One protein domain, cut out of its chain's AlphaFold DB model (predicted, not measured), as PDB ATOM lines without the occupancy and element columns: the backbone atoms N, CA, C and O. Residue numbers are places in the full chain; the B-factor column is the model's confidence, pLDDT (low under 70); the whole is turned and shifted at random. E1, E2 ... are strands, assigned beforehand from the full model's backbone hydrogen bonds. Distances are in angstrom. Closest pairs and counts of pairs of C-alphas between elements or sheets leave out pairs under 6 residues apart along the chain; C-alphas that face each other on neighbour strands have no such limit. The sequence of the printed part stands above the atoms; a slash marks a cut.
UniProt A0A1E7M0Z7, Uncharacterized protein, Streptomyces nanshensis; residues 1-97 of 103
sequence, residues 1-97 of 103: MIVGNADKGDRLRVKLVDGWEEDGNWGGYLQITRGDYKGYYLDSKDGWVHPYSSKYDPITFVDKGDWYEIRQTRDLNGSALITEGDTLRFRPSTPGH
ATOM      1  N   MET A   1     167.546 175.027 215.415       44.66
ATOM      2  CA  MET A   1     167.074 175.052 214.005       44.66
ATOM      3  C   MET A   1     165.720 174.338 213.906       44.66
ATOM      4  O   MET A   1     165.640 173.167 214.243       44.66
ATOM      5  N   ILE A   2     164.641 174.987 213.455       44.41
ATOM      6  CA  ILE A   2     163.367 174.270 213.220       44.41
ATOM      7  C   ILE A   2     163.449 173.578 211.857       44.41
ATOM      8  O   ILE A   2     163.750 174.238 210.861       44.41
ATOM      9  N   VAL A   3     163.214 172.263 211.809       43.12
ATOM     10  CA  VAL A   3     163.279 171.455 210.581       43.12
ATOM     11  C   VAL A   3     161.890 170.903 210.272       43.12
ATOM     12  O   VAL A   3     161.404 170.027 210.977       43.12
ATOM     13  N   GLY A   4     161.262 171.398 209.205       41.81
ATOM     14  CA  GLY A   4     160.096 170.752 208.595       41.81
ATOM     15  C   GLY A   4     160.549 169.702 207.576       41.81
ATOM     16  O   GLY A   4     161.439 169.978 206.765       41.81
ATOM     17  N   ASN A   5     159.976 168.496 207.619       38.16
ATOM     18  CA  ASN A   5     160.225 167.466 206.608       38.16
ATOM     19  C   ASN A   5     159.465 167.823 205.323       38.16
ATOM     20  O   ASN A   5     158.272 167.569 205.221       38.16
ATOM     21  N   ALA A   6     160.170 168.399 204.351       39.25
ATOM     22  CA  ALA A   6     159.743 168.412 202.958       39.25
ATOM     23  C   ALA A   6     160.552 167.344 202.212       39.25
ATOM     24  O   ALA A   6     161.788 167.337 202.265       39.25
ATOM     25  N   ASP A   7     159.858 166.409 201.570       41.84
ATOM     26  CA  ASP A   7     160.474 165.340 200.796       41.84
ATOM     27  C   ASP A   7     161.350 165.917 199.672       41.84
ATOM     28  O   ASP A   7     160.913 166.741 198.875       41.84
ATOM     29  N   LYS A   8     162.594 165.423 199.601       42.41
ATOM     30  CA  LYS A   8     163.654 165.744 198.622       42.41
ATOM     31  C   LYS A   8     164.333 167.119 198.772       42.41
ATOM     32  O   LYS A   8     164.070 168.076 198.057       42.41
ATOM     33  N   GLY A   9     165.389 167.133 199.589       45.47
ATOM     34  CA  GLY A   9     166.626 167.875 199.287       45.47
ATOM     35  C   GLY A   9     166.763 169.291 199.847       45.47
ATOM     36  O   GLY A   9     167.863 169.651 200.269       45.47
ATOM     37  N   ASP A  10     165.684 170.059 199.968       55.19
ATOM     38  CA  ASP A  10     165.754 171.422 200.503       55.19
ATOM     39  C   ASP A  10     164.908 171.587 201.759       55.19
ATOM     40  O   ASP A  10     163.820 172.151 201.771       55.19
ATOM     41  N   ARG A  11     165.471 171.102 202.874       68.31
ATOM     42  CA  ARG A  11     164.968 171.419 204.213       68.31
ATOM     43  C   ARG A  11     164.924 172.936 204.381       68.31
ATOM     44  O   ARG A  11     165.959 173.597 204.234       68.31
ATOM     45  N   LEU A  12     163.755 173.454 204.752       73.06
ATOM     46  CA  LEU A  12     163.605 174.818 205.237       73.06
ATOM     47  C   LEU A  12     164.547 175.001 206.427       73.06
ATOM     48  O   LEU A  12     164.482 174.255 207.403       73.06
ATOM     49  N   ARG A  13     165.465 175.961 206.316       81.31
ATOM     50  CA  ARG A  13     166.372 176.318 207.403       81.31
ATOM     51  C   ARG A  13     166.041 177.712 207.869       81.31
ATOM     52  O   ARG A  13     166.051 178.653 207.075       81.31
ATOM     53  N   VAL A  14     165.804 177.825 209.165       86.00
ATOM     54  CA  VAL A  14     165.584 179.100 209.833       86.00
ATOM     55  C   VAL A  14     166.507 179.261 211.022       86.00
ATOM     56  O   VAL A  14     166.916 178.282 211.650       86.00
ATOM     57  N   LYS A  15     166.815 180.517 211.326       90.25
ATOM     58  CA  LYS A  15     167.419 180.935 212.589       90.25
ATOM     59  C   LYS A  15     166.443 181.845 213.325       90.25
ATOM     60  O   LYS A  15     165.662 182.550 212.685       90.25
ATOM     61  N   LEU A  16     166.530 181.849 214.646       91.50
ATOM     62  CA  LEU A  16     165.869 182.862 215.453       91.50
ATOM     63  C   LEU A  16     166.689 184.155 215.393       91.50
ATOM     64  O   LEU A  16     167.911 184.118 215.532       91.50
ATOM     65  N   VAL A  17     166.033 185.285 215.160       94.19
ATOM     66  CA  VAL A  17     166.631 186.621 215.266       94.19
ATOM     67  C   VAL A  17     165.780 187.504 216.165       94.19
ATOM     68  O   VAL A  17     164.586 187.253 216.319       94.19
ATOM     69  N   ASP A  18     166.415 188.524 216.745       94.81
ATOM     70  CA  ASP A  18     165.813 189.430 217.733       94.81
ATOM     71  C   ASP A  18     165.089 188.655 218.833       94.81
ATOM     72  O   ASP A  18     163.899 188.835 219.096       94.81
ATOM     73  N   GLY A  19     165.842 187.713 219.402       93.69
ATOM     74  CA  GLY A  19     165.354 186.831 220.439       93.69
ATOM     75  C   GLY A  19     164.973 187.596 221.702       93.69
ATOM     76  O   GLY A  19     165.569 188.625 222.027       93.69
ATOM     77  N   TRP A  20     163.998 187.063 222.420       93.44
ATOM     78  CA  TRP A  20     163.578 187.533 223.730       93.44
ATOM     79  C   TRP A  20     163.360 186.342 224.659       93.44
ATOM     80  O   TRP A  20     163.124 185.222 224.206       93.44
ATOM     81  N   GLU A  21     163.431 186.612 225.957       92.25
ATOM     82  CA  GLU A  21     163.157 185.658 227.025       92.25
ATOM     83  C   GLU A  21     162.489 186.407 228.184       92.25
ATOM     84  O   GLU A  21     162.961 187.474 228.585       92.25
ATOM     85  N   GLU A  22     161.361 185.893 228.672       86.25
ATOM     86  CA  GLU A  22     160.553 186.495 229.733       86.25
ATOM     87  C   GLU A  22     159.665 185.431 230.396       86.25
ATOM     88  O   GLU A  22     159.019 184.641 229.708       86.25
ATOM     89  N   ASP A  23     159.630 185.401 231.733       83.50
ATOM     90  CA  ASP A  23     158.788 184.492 232.531       83.50
ATOM     91  C   ASP A  23     158.880 183.004 232.128       83.50
ATOM     92  O   ASP A  23     157.890 182.270 232.135       83.50
ATOM     93  N   GLY A  24     160.080 182.550 231.752       81.25
ATOM     94  CA  GLY A  24     160.334 181.173 231.308       81.25
ATOM     95  C   GLY A  24     159.878 180.865 229.877       81.25
ATOM     96  O   GLY A  24     160.060 179.743 229.413       81.25
ATOM     97  N   ASN A  25     159.324 181.847 229.165       84.81
ATOM     98  CA  ASN A  25     159.058 181.768 227.734       84.81
ATOM     99  C   ASN A  25     160.183 182.448 226.962       84.81
ATOM    100  O   ASN A  25     160.792 183.406 227.435       84.81
ATOM    101  N   TRP A  26     160.428 181.988 225.742       92.38
ATOM    102  CA  TRP A  26     161.386 182.617 224.845       92.38
ATOM    103  C   TRP A  26     160.876 182.587 223.414       92.38
ATOM    104  O   TRP A  26     159.998 181.803 223.048       92.38
ATOM    105  N   GLY A  27     161.414 183.469 222.585       94.25
ATOM    106  CA  GLY A  27     160.884 183.664 221.250       94.25
ATOM    107  C   GLY A  27     161.673 184.658 220.429       94.25
ATOM    108  O   GLY A  27     162.761 185.072 220.808       94.25
ATOM    109  N   GLY A  28     161.134 185.026 219.273       95.19
ATOM    110  CA  GLY A  28     161.758 185.951 218.329       95.19
ATOM    111  C   GLY A  28     161.181 185.781 216.931       95.19
ATOM    112  O   GLY A  28     160.073 185.278 216.767       95.19
ATOM    113  N   TYR A  29     161.936 186.160 215.906       94.62
ATOM    114  CA  TYR A  29     161.501 186.044 214.515       94.62
ATOM    115  C   TYR A  29     162.271 184.945 213.786       94.62
ATOM    116  O   TYR A  29     163.495 184.845 213.894       94.62
ATOM    117  N   LEU A  30     161.563 184.124 213.010       92.00
ATOM    118  CA  LEU A  30     162.161 183.035 212.240       92.00
ATOM    119  C   LEU A  30     162.640 183.546 210.882       92.00
ATOM    120  O   LEU A  30     161.846 183.693 209.957       92.00
ATOM    121  N   GLN A  31     163.940 183.791 210.740       93.75
ATOM    122  CA  GLN A  31     164.530 184.221 209.472       93.75
ATOM    123  C   GLN A  31     165.035 183.024 208.661       93.75
ATOM    124  O   GLN A  31     165.834 182.221 209.149       93.75
ATOM    125  N   ILE A  32     164.631 182.944 207.395       91.62
ATOM    126  CA  ILE A  32     165.061 181.927 206.433       91.62
ATOM    127  C   ILE A  32     166.541 182.120 206.097       91.62
ATOM    128  O   ILE A  32     166.982 183.201 205.703       91.62
ATOM    129  N   THR A  33     167.327 181.053 206.227       89.38
ATOM    130  CA  THR A  33     168.786 181.081 206.032       89.38
ATOM    131  C   THR A  33     169.249 180.436 204.727       89.38
ATOM    132  O   THR A  33     170.422 180.579 204.370       89.38
ATOM    133  N   ARG A  34     168.357 179.763 203.987       84.75
ATOM    134  CA  ARG A  34     168.679 179.016 202.757       84.75
ATOM    135  C   ARG A  34     167.546 179.091 201.721       84.75
ATOM    136  O   ARG A  34     166.385 179.089 202.105       84.75
ATOM    137  N   GLY A  35     167.905 179.089 200.433       85.56
ATOM    138  CA  GLY A  35     166.974 179.111 199.293       85.56
ATOM    139  C   GLY A  35     166.681 180.517 198.764       85.56
ATOM    140  O   GLY A  35     167.288 181.490 199.216       85.56
ATOM    141  N   ASP A  36     165.737 180.615 197.826       86.88
ATOM    142  CA  ASP A  36     165.372 181.862 197.127       86.88
ATOM    143  C   ASP A  36     164.811 182.943 198.064       86.88
ATOM    144  O   ASP A  36     164.934 184.135 197.798       86.88
ATOM    145  N   TYR A  37     164.263 182.531 199.210       90.31
ATOM    146  CA  TYR A  37     163.727 183.419 200.244       90.31
ATOM    147  C   TYR A  37     164.718 183.696 201.382       90.31
ATOM    148  O   TYR A  37     164.322 184.096 202.476       90.31
ATOM    149  N   LYS A  38     166.022 183.476 201.179       93.06
ATOM    150  CA  LYS A  38     167.031 183.794 202.198       93.06
ATOM    151  C   LYS A  38     166.909 185.259 202.644       93.06
ATOM    152  O   LYS A  38     166.951 186.174 201.830       93.06
ATOM    153  N   GLY A  39     166.815 185.471 203.956       94.12
ATOM    154  CA  GLY A  39     166.643 186.788 204.578       94.12
ATOM    155  C   GLY A  39     165.189 187.172 204.865       94.12
ATOM    156  O   GLY A  39     164.973 188.058 205.691       94.12
ATOM    157  N   TYR A  40     164.217 186.480 204.261       95.31
ATOM    158  CA  TYR A  40     162.792 186.634 204.563       95.31
ATOM    159  C   TYR A  40     162.458 185.973 205.905       95.31
ATOM    160  O   TYR A  40     163.235 185.175 206.436       95.31
ATOM    161  N   TYR A  41     161.288 186.298 206.438       93.88
ATOM    162  CA  TYR A  41     160.765 185.792 207.699       93.88
ATOM    163  C   TYR A  41     159.629 184.807 207.438       93.88
ATOM    164  O   TYR A  41     158.795 185.055 206.569       93.88
ATOM    165  N   LEU A  42     159.602 183.693 208.170       90.50
ATOM    166  CA  LEU A  42     158.424 182.831 208.225       90.50
ATOM    167  C   LEU A  42     157.411 183.463 209.164       90.50
ATOM    168  O   LEU A  42     157.671 183.587 210.360       90.50
ATOM    169  N   ASP A  43     156.277 183.845 208.602       89.62
ATOM    170  CA  ASP A  43     155.219 184.546 209.311       89.62
ATOM    171  C   ASP A  43     153.860 184.162 208.710       89.62
ATOM    172  O   ASP A  43     153.785 183.471 207.692       89.62
ATOM    173  N   SER A  44     152.782 184.608 209.333       88.44
ATOM    174  CA  SER A  44     151.406 184.344 208.911       88.44
ATOM    175  C   SER A  44     150.546 185.575 209.155       88.44
ATOM    176  O   SER A  44     150.577 186.159 210.231       88.44
ATOM    177  N   LYS A  45     149.734 185.959 208.170       87.12
ATOM    178  CA  LYS A  45     148.790 187.085 208.309       87.12
ATOM    179  C   LYS A  45     147.329 186.664 208.245       87.12
ATOM    180  O   LYS A  45     146.450 187.397 208.682       87.12
ATOM    181  N   ASP A  46     147.075 185.507 207.657       84.69
ATOM    182  CA  ASP A  46     145.758 184.923 207.402       84.69
ATOM    183  C   ASP A  46     145.644 183.502 207.988       84.69
ATOM    184  O   ASP A  46     144.676 182.774 207.747       84.69
ATOM    185  N   GLY A  47     146.647 183.112 208.775       85.38
ATOM    186  CA  GLY A  47     146.810 181.795 209.355       85.38
ATOM    187  C   GLY A  47     147.794 180.920 208.586       85.38
ATOM    188  O   GLY A  47     148.357 180.019 209.192       85.38
ATOM    189  N   TRP A  48     148.056 181.146 207.299       89.81
ATOM    190  CA  TRP A  48     148.998 180.316 206.544       89.81
ATOM    191  C   TRP A  48     150.426 180.847 206.643       89.81
ATOM    192  O   TRP A  48     150.666 182.054 206.593       89.81
ATOM    193  N   VAL A  49     151.392 179.937 206.798       90.62
ATOM    194  CA  VAL A  49     152.803 180.319 206.908       90.62
ATOM    195  C   VAL A  49     153.380 180.608 205.526       90.62
ATOM    196  O   VAL A  49     153.451 179.725 204.669       90.62
ATOM    197  N   HIS A  50     153.870 181.832 205.340       91.62
ATOM    198  CA  HIS A  50     154.520 182.287 204.118       91.62
ATOM    199  C   HIS A  50     155.850 182.996 204.416       91.62
ATOM    200  O   HIS A  50     156.041 183.550 205.502       91.62
ATOM    201  N   PRO A  51     156.787 183.025 203.451       92.44
ATOM    202  CA  PRO A  51     157.918 183.937 203.497       92.44
ATOM    203  C   PRO A  51     157.463 185.386 203.294       92.44
ATOM    204  O   PRO A  51     156.855 185.715 202.275       92.44
ATOM    205  N   TYR A  52     157.844 186.277 204.204       93.56
ATOM    206  CA  TYR A  52     157.617 187.715 204.085       93.56
ATOM    207  C   TYR A  52     158.921 188.506 204.172       93.56
ATOM    208  O   TYR A  52     159.834 188.167 204.920       93.56
ATOM    209  N   SER A  53     159.017 189.598 203.412       94.50
ATOM    210  CA  SER A  53     160.196 190.478 203.426       94.50
ATOM    211  C   SER A  53     160.316 191.321 204.703       94.50
ATOM    212  O   SER A  53     161.346 191.951 204.929       94.50
ATOM    213  N   SER A  54     159.267 191.340 205.529       93.88
ATOM    214  CA  SER A  54     159.168 192.102 206.774       93.88
ATOM    215  C   SER A  54     158.745 191.189 207.921       93.88
ATOM    216  O   SER A  54     158.131 190.149 207.690       93.88
ATOM    217  N   LYS A  55     159.059 191.605 209.148       93.12
ATOM    218  CA  LYS A  55     158.573 190.980 210.384       93.12
ATOM    219  C   LYS A  55     157.149 191.451 210.663       93.12
ATOM    220  O   LYS A  55     156.903 192.656 210.562       93.12
ATOM    221  N   TYR A  56     156.262 190.545 211.048       90.62
ATOM    222  CA  TYR A  56     154.963 190.885 211.614       90.62
ATOM    223  C   TYR A  56     154.935 190.471 213.081       90.62
ATOM    224  O   TYR A  56     155.409 191.233 213.927       90.62
ATOM    225  N   ASP A  57     154.462 189.263 213.375       91.75
ATOM    226  CA  ASP A  57     154.293 188.794 214.743       91.75
ATOM    227  C   ASP A  57     155.459 187.889 215.157       91.75
ATOM    228  O   ASP A  57     155.880 187.013 214.396       91.75
ATOM    229  N   PRO A  58     156.025 188.084 216.362       93.19
ATOM    230  CA  PRO A  58     157.059 187.197 216.860       93.19
ATOM    231  C   PRO A  58     156.474 185.816 217.164       93.19
ATOM    232  O   PRO A  58     155.283 185.647 217.425       93.19
ATOM    233  N   ILE A  59     157.354 184.829 217.191       93.44
ATOM    234  CA  ILE A  59     157.048 183.467 217.596       93.44
ATOM    235  C   ILE A  59     157.459 183.268 219.052       93.44
ATOM    236  O   ILE A  59     158.567 183.648 219.423       93.44
ATOM    237  N   THR A  60     156.596 182.634 219.840       93.94
ATOM    238  CA  THR A  60     156.889 182.119 221.183       93.94
ATOM    239  C   THR A  60     157.078 180.609 221.133       93.94
ATOM    240  O   THR A  60     156.260 179.895 220.547       93.94
ATOM    241  N   PHE A  61     158.122 180.123 221.796       92.06
ATOM    242  CA  PHE A  61     158.320 178.718 222.124       92.06
ATOM    243  C   PHE A  61     157.901 178.488 223.569       92.06
ATOM    244  O   PHE A  61     158.475 179.060 224.494       92.06
ATOM    245  N   VAL A  62     156.892 177.643 223.757       91.44
ATOM    246  CA  VAL A  62     156.413 177.241 225.079       91.44
ATOM    247  C   VAL A  62     156.942 175.845 225.356       91.44
ATOM    248  O   VAL A  62     156.519 174.882 224.714       91.44
ATOM    249  N   ASP A  63     157.876 175.749 226.294       90.56
ATOM    250  CA  ASP A  63     158.462 174.482 226.719       90.56
ATOM    251  C   ASP A  63     157.426 173.625 227.468       90.56
ATOM    252  O   ASP A  63     156.733 174.105 228.371       90.56
ATOM    253  N   LYS A  64     157.292 172.356 227.070       90.94
ATOM    254  CA  LYS A  64     156.422 171.352 227.706       90.94
ATOM    255  C   LYS A  64     157.206 170.199 228.330       90.94
ATOM    256  O   LYS A  64     156.597 169.242 228.800       90.94
ATOM    257  N   GLY A  65     158.533 170.306 228.377       89.62
ATOM    258  CA  GLY A  65     159.459 169.309 228.899       89.62
ATOM    259  C   GLY A  65     160.100 168.483 227.786       89.62
ATOM    260  O   GLY A  65     161.308 168.552 227.581       89.62
ATOM    261  N   ASP A  66     159.309 167.686 227.067       89.50
ATOM    262  CA  ASP A  66     159.780 166.789 225.998       89.50
ATOM    263  C   ASP A  66     159.494 167.309 224.576       89.50
ATOM    264  O   ASP A  66     160.040 166.792 223.594       89.50
ATOM    265  N   TRP A  67     158.678 168.355 224.452       90.44
ATOM    266  CA  TRP A  67     158.318 169.009 223.193       90.44
ATOM    267  C   TRP A  67     157.996 170.499 223.414       90.44
ATOM    268  O   TRP A  67     157.945 170.978 224.546       90.44
ATOM    269  N   TYR A  68     157.771 171.236 222.324       89.44
ATOM    270  CA  TYR A  68     157.431 172.660 222.333       89.44
ATOM    271  C   TYR A  68     156.090 172.938 221.654       89.44
ATOM    272  O   TYR A  68     155.856 172.487 220.527       89.44
ATOM    273  N   GLU A  69     155.248 173.764 222.278       91.56
ATOM    274  CA  GLU A  69     154.234 174.501 221.516       91.56
ATOM    275  C   GLU A  69     154.909 175.702 220.860       91.56
ATOM    276  O   GLU A  69     155.701 176.407 221.485       91.56
ATOM    277  N   ILE A  70     154.561 175.969 219.608       91.88
ATOM    278  CA  ILE A  70     155.024 177.155 218.890       91.88
ATOM    279  C   ILE A  70     153.805 178.042 218.658       91.88
ATOM    280  O   ILE A  70     152.806 177.568 218.120       91.88
ATOM    281  N   ARG A  71     153.861 179.310 219.070       93.06
ATOM    282  CA  ARG A  71     152.739 180.259 218.980       93.06
ATOM    283  C   ARG A  71     153.144 181.532 218.259       93.06
ATOM    284  O   ARG A  71     154.262 181.996 218.433       93.06
ATOM    285  N   GLN A  72     152.236 182.097 217.470       92.38
ATOM    286  CA  GLN A  72     152.434 183.372 216.785       92.38
ATOM    287  C   GLN A  72     151.824 184.509 217.604       92.38
ATOM    288  O   GLN A  72     150.620 184.749 217.549       92.38
ATOM    289  N   THR A  73     152.683 185.117 218.415       89.25
ATOM    290  CA  THR A  73     152.553 186.319 219.254       89.25
ATOM    291  C   THR A  73     153.559 186.160 220.403       89.25
ATOM    292  O   THR A  73     154.135 185.085 220.582       89.25
ATOM    293  N   ARG A  74     153.777 187.215 221.192       86.56
ATOM    294  CA  ARG A  74     154.603 187.177 222.412       86.56
ATOM    295  C   ARG A  74     153.847 186.646 223.637       86.56
ATOM    296  O   ARG A  74     154.465 186.152 224.570       86.56
ATOM    297  N   ASP A  75     152.522 186.762 223.649       80.75
ATOM    298  CA  ASP A  75     151.685 186.190 224.705       80.75
ATOM    299  C   ASP A  75     151.346 184.699 224.462       80.75
ATOM    300  O   ASP A  75     151.507 184.139 223.379       80.75
ATOM    301  N   LEU A  76     150.862 184.011 225.497       81.19
ATOM    302  CA  LEU A  76     150.488 182.595 225.391       81.19
ATOM    303  C   LEU A  76     149.112 182.367 224.739       81.19
ATOM    304  O   LEU A  76     148.702 181.219 224.568       81.19
ATOM    305  N   ASN A  77     148.402 183.429 224.351       84.69
ATOM    306  CA  ASN A  77     147.070 183.355 223.745       84.69
ATOM    307  C   ASN A  77     147.111 183.327 222.212       84.69
ATOM    308  O   ASN A  77     146.066 183.209 221.571       84.69
ATOM    309  N   GLY A  78     148.302 183.402 221.616       85.50
ATOM    310  CA  GLY A  78     148.467 183.357 220.169       85.50
ATOM    311  C   GLY A  78     148.015 182.067 219.522       85.50
ATOM    312  O   GLY A  78     147.964 180.996 220.140       85.50
ATOM    313  N   SER A  79     147.772 182.187 218.221       92.25
ATOM    314  CA  SER A  79     147.540 181.065 217.324       92.25
ATOM    315  C   SER A  79     148.700 180.077 217.397       92.25
ATOM    316  O   SER A  79     149.863 180.465 217.280       92.25
ATOM    317  N   ALA A  80     148.388 178.799 217.582       92.19
ATOM    318  CA  ALA A  80     149.393 177.751 217.650       92.19
ATOM    319  C   ALA A  80     149.774 177.274 216.246       92.19
ATOM    320  O   ALA A  80     148.921 177.199 215.358       92.19
ATOM    321  N   LEU A  81     151.048 176.934 216.061       92.06
ATOM    322  CA  LEU A  81     151.550 176.304 214.851       92.06
ATOM    323  C   LEU A  81     151.083 174.852 214.802       92.06
ATOM    324  O   LEU A  81     151.351 174.063 215.715       92.06
ATOM    325  N   ILE A  82     150.441 174.497 213.700       89.75
ATOM    326  CA  ILE A  82     150.008 173.143 213.378       89.75
ATOM    327  C   ILE A  82     150.412 172.779 211.947       89.75
ATOM    328  O   ILE A  82     150.759 173.642 211.136       89.75
ATOM    329  N   THR A  83     150.312 171.492 211.628       87.56
ATOM    330  CA  THR A  83     150.297 170.995 210.250       87.56
ATOM    331  C   THR A  83     148.856 170.829 209.773       87.56
ATOM    332  O   THR A  83     148.058 170.170 210.442       87.56
ATOM    333  N   GLU A  84     148.523 171.374 208.607       84.31
ATOM    334  CA  GLU A  84     147.268 171.112 207.897       84.31
ATOM    335  C   GLU A  84     147.620 170.493 206.537       84.31
ATOM    336  O   GLU A  84     148.115 171.167 205.634       84.31
ATOM    337  N   GLY A  85     147.456 169.171 206.420       85.00
ATOM    338  CA  GLY A  85     148.027 168.416 205.303       85.00
ATOM    339  C   GLY A  85     149.557 168.478 205.318       85.00
ATOM    340  O   GLY A  85     150.185 168.122 206.313       85.00
ATOM    341  N   ASP A  86     150.143 168.944 204.220       81.62
ATOM    342  CA  ASP A  86     151.582 169.148 204.012       81.62
ATOM    343  C   ASP A  86     152.042 170.593 204.285       81.62
ATOM    344  O   ASP A  86     153.198 170.943 204.044       81.62
ATOM    345  N   THR A  87     151.154 171.441 204.811       83.75
ATOM    346  CA  THR A  87     151.418 172.870 205.011       83.75
ATOM    347  C   THR A  87     151.391 173.276 206.480       83.75
ATOM    348  O   THR A  87     150.732 172.657 207.319       83.75
ATOM    349  N   LEU A  88     152.139 174.333 206.806       89.12
ATOM    350  CA  LEU A  88     152.184 174.922 208.142       89.12
ATOM    351  C   LEU A  88     151.145 176.034 208.278       89.12
ATOM    352  O   LEU A  88     151.012 176.888 207.398       89.12
ATOM    353  N   ARG A  89     150.448 176.048 209.417       90.62
ATOM    354  CA  ARG A  89     149.390 177.016 209.703       90.62
ATOM    355  C   ARG A  89     149.396 177.446 211.168       90.62
ATOM    356  O   ARG A  89     149.494 176.602 212.053       90.62
ATOM    357  N   PHE A  90     149.229 178.737 211.425       90.81
ATOM    358  CA  PHE A  90     148.897 179.297 212.729       90.81
ATOM    359  C   PHE A  90     147.384 179.489 212.850       90.81
ATOM    360  O   PHE A  90     146.765 180.189 212.049       90.81
ATOM    361  N   ARG A  91     146.755 178.880 213.858       89.19
ATOM    362  CA  ARG A  91     145.328 179.102 214.150       89.19
ATOM    363  C   ARG A  91     144.996 178.877 215.630       89.19
ATOM    364  O   ARG A  91     145.763 178.207 216.324       89.19
ATOM    365  N   PRO A  92     143.849 179.375 216.127       84.88
ATOM    366  CA  PRO A  92     143.370 179.067 217.474       84.88
ATOM    367  C   PRO A  92     142.831 177.626 217.522       84.88
ATOM    368  O   PRO A  92     141.627 177.386 217.468       84.88
ATOM    369  N   SER A  93     143.730 176.646 217.547       81.12
ATOM    370  CA  SER A  93     143.423 175.216 217.657       81.12
ATOM    371  C   SER A  93     144.280 174.551 218.729       81.12
ATOM    372  O   SER A  93     145.155 175.183 219.321       81.12
ATOM    373  N   THR A  94     144.062 173.251 218.943       84.19
ATOM    374  CA  THR A  94     144.999 172.408 219.689       84.19
ATOM    375  C   THR A  94     146.411 172.578 219.113       84.19
ATOM    376  O   THR A  94     146.569 172.437 217.895       84.19
ATOM    377  N   PRO A  95     147.414 172.908 219.943       85.75
ATOM    378  CA  PRO A  95     148.779 173.109 219.477       85.75
ATOM    379  C   PRO A  95     149.409 171.853 218.870       85.75
ATOM    380  O   PRO A  95     149.205 170.736 219.350       85.75
ATOM    381  N   GLY A  96     150.215 172.050 217.826       85.69
ATOM    382  CA  GLY A  96     151.106 171.013 217.317       85.69
ATOM    383  C   GLY A  96     152.223 170.719 218.317       85.69
ATOM    384  O   GLY A  96     152.629 171.604 219.070       85.69
ATOM    385  N   HIS A  97     152.707 169.477 218.313       91.25
ATOM    386  CA  HIS A  97     153.810 169.047 219.167       91.25
ATOM    387  C   HIS A  97     155.109 169.071 218.364       91.25
ATOM    388  O   HIS A  97     155.253 168.317 217.400       91.25
TER     389      HIS A  97
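Overview. This is residues 1 to 97 of the 103 residues of an uncharacterized protein of Streptomyces nanshensis (UniProt A0A1E7M0Z7). A small, nearly closed barrel: one strongly twisted sheet goes round from E2 through E5, E6, E7 and E8 on one way and through E3 and E4 on the other, and E4 and E8 come near each other without pairing. E1 runs along E2 as an extra edge strand, on the side away from E3 and E5, and residues 1 to 13 have no named element. The printed part has 97 residues with eight named strands, E1 to E8 in chain order, and no named helix; the class is all strand, though under half of the residues, 46, are in named elements. The sheet is branched at E2 and antiparallel in each neighbour pair. The whole is compact, with a radius of gyration of the C-alphas of 12.8 A and spans of 36 by 29 by 27 A.

Arrangement. E1, residues 14 to 22, bends by 69 degrees at residue 18 and forms a hairpin with E2, residues 25 to 32; N 17 and O 29 are 2.9 A apart. On the other side of E2 lie E3, residues 41 to 44, beside residues 30 to 32, and E5, residues 59 to 63, beside residues 25 to 29. N 42 and O 30 are 2.9 A apart, and N 59 and O 28 are 2.8 A apart. E3 forms a hairpin with E4, residues 49 to 52, with N 41 and O 52 at 2.8 A. E1, E2, E3 and E4 are a meander, each strand the antiparallel neighbour of the one before. E2, E3, E4 and E5 are a Greek key, three strands of a meander with the first the antiparallel neighbour of the fourth. E5 and E6, residues 68 to 72, have N 60 and O 71 at 2.8 A. E6 and E7, residues 79 to 84, have N 81 and O 70 at 2.8 A. E7 and E8, residues 87 to 91, have N 82 and O 89 at 2.8 A, and E5 to E8 are a second meander. The closest C-alphas of E4 and E8, those of Val 49 and Arg 89, are 5.5 A apart. E1 and E8 are apart.

Along the chain. E1 begins at C-alpha 14, (165.584, 179.100, 209.833), and is 21.8 A long; E2 is 22.1 A and E7 13.7 A. E8 ends at C-alpha 91, (145.328, 179.102, 214.150).

Size, cuts and confidence. The two C-alphas farthest apart, those of Lys 8 and Asp 23, are 39.1 A apart. The printed part has no cut, and no link between the strands is long. The mean pLDDT of the printed part is 84.4, and residues 1 to 11 are under 70.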